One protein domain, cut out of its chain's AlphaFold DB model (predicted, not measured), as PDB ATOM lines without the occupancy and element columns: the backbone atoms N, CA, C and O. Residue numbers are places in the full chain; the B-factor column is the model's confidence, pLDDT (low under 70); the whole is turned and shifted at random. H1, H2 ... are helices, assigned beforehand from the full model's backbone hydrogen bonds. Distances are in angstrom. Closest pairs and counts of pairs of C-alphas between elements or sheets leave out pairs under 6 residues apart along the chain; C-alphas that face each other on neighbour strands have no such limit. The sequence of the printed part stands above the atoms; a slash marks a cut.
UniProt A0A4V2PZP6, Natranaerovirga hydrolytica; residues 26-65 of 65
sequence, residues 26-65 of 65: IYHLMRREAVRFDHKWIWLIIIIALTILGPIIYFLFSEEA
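This is residues 26 to 65 of the 65 residues of a protein of Natranaerovirga hydrolytica (UniProt A0A4V2PZP6). Two helices of ten residues, H2 and H3, make a helical hairpin that opens from its tight link as a narrow V, and the short helix H1 folds back along H2. The three helix centres form a small triangle: H2 touches both others, while H1 and H3 are near each other. The printed part has 40 residues with three named helices, in the order H1, H2, H3 along the chain, and no named strand; its class is all helix. The whole is compact, with a radius of gyration of the C-alphas of 9.0 A, and its outline is rounded, spanning 23 by 17 by 17 A.

H2 takes residues 40 to 49 and measures 14.4 A from first to last C-alpha. It begins at C-alpha 40, at (198.814, 171.409, 182.218), and ends at C-alpha 49, at (193.785, 159.741, 175.451). H3, residues 53 to 62, measures 13.7 A and ends at C-alpha 62, at (204.295, 164.107, 188.033). H1, residues 26 to 31, measures 8.8 A and begins at C-alpha 26, at (192.517, 165.308, 186.581).

H2 and H3 touch, with 9 pairs of C-alphas within 8 A. Their closest C-alphas are those of Ile 47 and Gly 54, 3.9 A apart. The two run opposite ways at a shallow tilt of 29 degrees, with centres 10.0 A apart, and they form a helical hairpin. H1 and H2 also touch, with 6 pairs of C-alphas within 8 A. Their closest C-alphas are those of Ile 26 and Leu 44, 6.7 A apart. They too run opposite ways, at a shallow tilt of 13 degrees, with centres 11.0 A apart, and form a second helical hairpin. H1 and H3 are near each other, with 8 pairs of C-alphas within 10 A. In H1, H2 and H3, every O i to N i+4 pair is within hydrogen-bond range.

The two C-alphas farthest apart are those of Glu 33 and Ile 52, 24.0 A. The first and last printed C-alphas, those of Ile 26 and Ala 65, are 16.8 A apart, and Ala 65 is the chain's last residue. The printed part has no cut. The link from H2 to H3, with 3 residues, is tight; the link from H1 to H2, with 8 residues, is short. The mean pLDDT of the printed part is 80.1, and 8 residues are under 70: residues 33 to 34, 36 to 38 and 63 to 65.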
ATOM      1  N   ILE A  26     192.907 163.979 187.089       88.44
ATOM      2  CA  ILE A  26     192.517 165.308 186.581       88.44
ATOM      3  C   ILE A  26     192.380 166.313 187.731       88.44
ATOM      4  O   ILE A  26     192.901 167.424 187.652       88.44
ATOM      5  N   TYR A  27     191.718 165.925 188.820       90.06
ATOM      6  CA  TYR A  27     191.564 166.773 190.000       90.06
ATOM      7  C   TYR A  27     192.921 167.139 190.615       90.06
ATOM      8  O   TYR A  27     193.171 168.303 190.938       90.06
ATOM      9  N   HIS A  28     193.823 166.162 190.729       86.00
ATOM     10  CA  HIS A  28     195.188 166.378 191.197       86.00
ATOM     11  C   HIS A  28     195.959 167.326 190.262       86.00
ATOM     12  O   HIS A  28     196.627 168.239 190.743       86.00
ATOM     13  N   LEU A  29     195.816 167.168 188.940       85.94
ATOM     14  CA  LEU A  29     196.416 168.044 187.926       85.94
ATOM     15  C   LEU A  29     195.922 169.494 188.037       85.94
ATOM     16  O   LEU A  29     196.722 170.423 187.937       85.94
ATOM     17  N   MET A  30     194.628 169.703 188.283       84.38
ATOM     18  CA  MET A  30     194.049 171.043 188.432       84.38
ATOM     19  C   MET A  30     194.514 171.763 189.705       84.38
ATOM     20  O   MET A  30     194.623 172.987 189.696       84.38
ATOM     21  N   ARG A  31     194.786 171.031 190.796       83.75
ATOM     22  CA  ARG A  31     195.230 171.617 192.076       83.75
ATOM     23  C   ARG A  31     196.709 171.975 192.129       83.75
ATOM     24  O   ARG A  31     197.089 172.750 193.002       83.75
ATOM     25  N   ARG A  32     197.547 171.428 191.248       77.38
ATOM     26  CA  ARG A  32     198.968 171.793 191.199       77.38
ATOM     27  C   ARG A  32     199.141 173.144 190.512       77.38
ATOM     28  O   ARG A  32     198.623 173.353 189.416       77.38
ATOM     29  N   GLU A  33     199.874 174.061 191.143       66.69
ATOM     30  CA  GLU A  33     200.205 175.365 190.553       66.69
ATOM     31  C   GLU A  33     201.180 175.209 189.386       66.69
ATOM     32  O   GLU A  33     200.893 175.724 188.308       66.69
ATOM     33  N   ALA A  34     202.218 174.387 189.558       65.31
ATOM     34  CA  ALA A  34     203.158 173.993 188.518       65.31
ATOM     35  C   ALA A  34     203.149 172.468 188.339       65.31
ATOM     36  O   ALA A  34     203.129 171.703 189.304       65.31
ATOM     37  N   VAL A  35     203.159 172.024 187.086       71.38
ATOM     38  CA  VAL A  35     203.373 170.619 186.715       71.38
ATOM     39  C   VAL A  35     204.633 170.511 185.881       71.38
ATOM     40  O   VAL A  35     205.064 171.504 185.296       71.38
ATOM     41  N   ARG A  36     205.228 169.317 185.791       67.50
ATOM     42  CA  ARG A  36     206.370 169.111 184.894       67.50
ATOM     43  C   ARG A  36     206.030 169.602 183.489       67.50
ATOM     44  O   ARG A  36     204.957 169.300 182.963       67.50
ATOM     45  N   PHE A  37     206.966 170.361 182.926       66.00
ATOM     46  CA  PHE A  37     206.856 171.093 181.666       66.00
ATOM     47  C   PHE A  37     205.938 172.325 181.673       66.00
ATOM     48  O   PHE A  37     205.853 172.943 180.631       66.00
ATOM     49  N   ASP A  38     205.268 172.717 182.764       67.38
ATOM     50  CA  ASP A  38     204.334 173.873 182.860       67.38
ATOM     51  C   ASP A  38     203.110 173.827 181.908       67.38
ATOM     52  O   ASP A  38     202.233 174.687 181.902       67.38
ATOM     53  N   HIS A  39     202.969 172.757 181.126       81.25
ATOM     54  CA  HIS A  39     201.884 172.586 180.165       81.25
ATOM     55  C   HIS A  39     200.796 171.659 180.728       81.25
ATOM     56  O   HIS A  39     200.682 170.497 180.330       81.25
ATOM     57  N   LYS A  40     199.947 172.172 181.631       81.62
ATOM     58  CA  LYS A  40     198.814 171.409 182.218       81.62
ATOM     59  C   LYS A  40     197.908 170.762 181.163       81.62
ATOM     60  O   LYS A  40     197.417 169.654 181.358       81.62
ATOM     61  N   TRP A  41     197.739 171.419 180.017       85.19
ATOM     62  CA  TRP A  41     196.937 170.921 178.897       85.19
ATOM     63  C   TRP A  41     197.473 169.620 178.288       85.19
ATOM     64  O   TRP A  41     196.683 168.755 177.922       85.19
ATOM     65  N   ILE A  42     198.798 169.445 178.225       87.38
ATOM     66  CA  ILE A  42     199.413 168.224 177.681       87.38
ATOM     67  C   ILE A  42     199.087 167.034 178.584       87.38
ATOM     68  O   ILE A  42     198.651 165.990 178.103       87.38
ATOM     69  N   TRP A  43     199.212 167.212 179.900       87.25
ATOM     70  CA  TRP A  43     198.865 166.178 180.873       87.25
ATOM     71  C   TRP A  43     197.383 165.811 180.834       87.25
ATOM     72  O   TRP A  43     197.051 164.631 180.904       87.25
ATOM     73  N   LEU A  44     196.493 166.790 180.646       88.38
ATOM     74  CA  LEU A  44     195.062 166.529 180.491       88.38
ATOM     75  C   LEU A  44     194.778 165.651 179.262       88.38
ATOM     76  O   LEU A  44     194.035 164.674 179.363       88.38
ATOM     77  N   ILE A  45     195.408 165.956 178.121       89.06
ATOM     78  CA  ILE A  45     195.282 165.156 176.895       89.06
ATOM     79  C   ILE A  45     195.802 163.736 177.126       89.06
ATOM     80  O   ILE A  45     195.130 162.785 176.743       89.06
ATOM     81  N   ILE A  46     196.949 163.572 177.788       88.25
ATOM     82  CA  ILE A  46     197.526 162.256 178.108       88.25
ATOM     83  C   ILE A  46     196.571 161.438 178.986       88.25
ATOM     84  O   ILE A  46     196.303 160.275 178.683       88.25
ATOM     85  N   ILE A  47     196.016 162.043 180.041       88.31
ATOM     86  CA  ILE A  47     195.078 161.379 180.958       88.31
ATOM     87  C   ILE A  47     193.814 160.917 180.219       88.31
ATOM     88  O   ILE A  47     193.309 159.828 180.485       88.31
ATOM     89  N   ILE A  48     193.308 161.713 179.273       86.88
ATOM     90  CA  ILE A  48     192.097 161.386 178.506       86.88
ATOM     91  C   ILE A  48     192.388 160.368 177.392       86.88
ATOM     92  O   ILE A  48     191.651 159.396 177.251       86.88
ATOM     93  N   ALA A  49     193.462 160.555 176.622       87.62
ATOM     94  CA  ALA A  49     193.785 159.741 175.451       87.62
ATOM     95  C   ALA A  49     194.240 158.321 175.815       87.62
ATOM     96  O   ALA A  49     193.962 157.374 175.084       87.62
ATOM     97  N   LEU A  50     194.929 158.164 176.947       88.62
ATOM     98  CA  LEU A  50     195.511 156.886 177.354       88.62
ATOM     99  C   LEU A  50     194.671 156.124 178.391       88.62
ATOM    100  O   LEU A  50     195.086 155.055 178.832       88.62
ATOM    101  N   THR A  51     193.481 156.620 178.748       84.25
ATOM    102  CA  THR A  51     192.489 155.984 179.644       84.25
ATOM    103  C   THR A  51     193.047 155.498 180.987       84.25
ATOM    104  O   THR A  51     193.081 156.276 181.926       84.25
ATOM    105  N   ILE A  52     193.478 154.234 181.106       81.81
ATOM    106  CA  ILE A  52     194.131 153.673 182.304       81.81
ATOM    107  C   ILE A  52     195.613 154.052 182.349       81.81
ATOM    108  O   ILE A  52     196.135 154.415 183.401       81.81
ATOM    109  N   LEU A  53     196.301 153.995 181.206       86.88
ATOM    110  CA  LEU A  53     197.726 154.313 181.123       86.88
ATOM    111  C   LEU A  53     197.981 155.806 181.354       86.88
ATOM    112  O   LEU A  53     199.024 156.169 181.882       86.88
ATOM    113  N   GLY A  54     197.021 156.668 181.016       86.12
ATOM    114  CA  GLY A  54     197.135 158.121 181.168       86.12
ATOM    115  C   GLY A  54     197.352 158.568 182.617       86.12
ATOM    116  O   GLY A  54     198.369 159.199 182.896       86.12
ATOM    117  N   PRO A  55     196.454 158.211 183.553       85.25
ATOM    118  CA  PRO A  55     196.633 158.417 184.984       85.25
ATOM    119  C   PRO A  55     197.917 157.793 185.527       85.25
ATOM    120  O   PRO A  55     198.599 158.429 186.320       85.25
ATOM    121  N   ILE A  56     198.274 156.578 185.091       86.25
ATOM    122  CA  ILE A  56     199.495 155.898 185.548       86.25
ATOM    123  C   ILE A  56     200.735 156.700 185.147       86.25
ATOM    124  O   ILE A  56     201.568 156.995 185.994       86.25
ATOM    125  N   ILE A  57     200.831 157.101 183.877       85.62
ATOM    126  CA  ILE A  57     201.913 157.945 183.360       85.62
ATOM    127  C   ILE A  57     201.909 159.295 184.087       85.62
ATOM    128  O   ILE A  57     202.954 159.760 184.528       85.62
ATOM    129  N   TYR A  58     200.743 159.909 184.291       84.81
ATOM    130  CA  TYR A  58     200.648 161.141 185.067       84.81
ATOM    131  C   TYR A  58     201.212 160.980 186.483       84.81
ATOM    132  O   TYR A  58     202.043 161.785 186.887       84.81
ATOM    133  N   PHE A  59     200.832 159.946 187.234       82.94
ATOM    134  CA  PHE A  59     201.371 159.741 188.580       82.94
ATOM    135  C   PHE A  59     202.869 159.438 188.565       82.94
ATOM    136  O   PHE A  59     203.604 160.085 189.303       82.94
ATOM    137  N   LEU A  60     203.329 158.559 187.671       84.31
ATOM    138  CA  LEU A  60     204.736 158.157 187.588       84.31
ATOM    139  C   LEU A  60     205.672 159.337 187.282       84.31
ATOM    140  O   LEU A  60     206.772 159.418 187.812       84.31
ATOM    141  N   PHE A  61     205.240 160.250 186.409       80.06
ATOM    142  CA  PHE A  61     206.073 161.355 185.940       80.06
ATOM    143  C   PHE A  61     205.775 162.699 186.623       80.06
ATOM    144  O   PHE A  61     206.604 163.603 186.517       80.06
ATOM    145  N   SER A  62     204.630 162.868 187.301       70.44
ATOM    146  CA  SER A  62     204.295 164.107 188.033       70.44
ATOM    147  C   SER A  62     204.873 164.177 189.450       70.44
ATOM    148  O   SER A  62     204.886 165.265 190.023       70.44
ATOM    149  N   GLU A  63     205.354 163.061 190.010       63.88
ATOM    150  CA  GLU A  63     205.914 162.993 191.372       63.88
ATOM    151  C   GLU A  63     207.308 163.643 191.491       63.88
ATOM    152  O   GLU A  63     207.702 164.063 192.573       63.88
ATOM    153  N   GLU A  64     208.029 163.827 190.380       52.84
ATOM    154  CA  GLU A  64     209.379 164.419 190.352       52.84
ATOM    155  C   GLU A  64     209.399 165.962 190.202       52.84
ATOM    156  O   GLU A  64     210.213 166.503 189.446       52.84
ATOM    157  N   ALA A  65     208.502 166.687 190.875       46.88
ATOM    158  CA  ALA A  65     208.537 168.156 190.951       46.88
ATOM    159  C   ALA A  65     208.336 168.655 192.380       46.88
ATOM    160  O   ALA A  65     207.307 168.271 192.985       46.88
TER     161      ALA A  65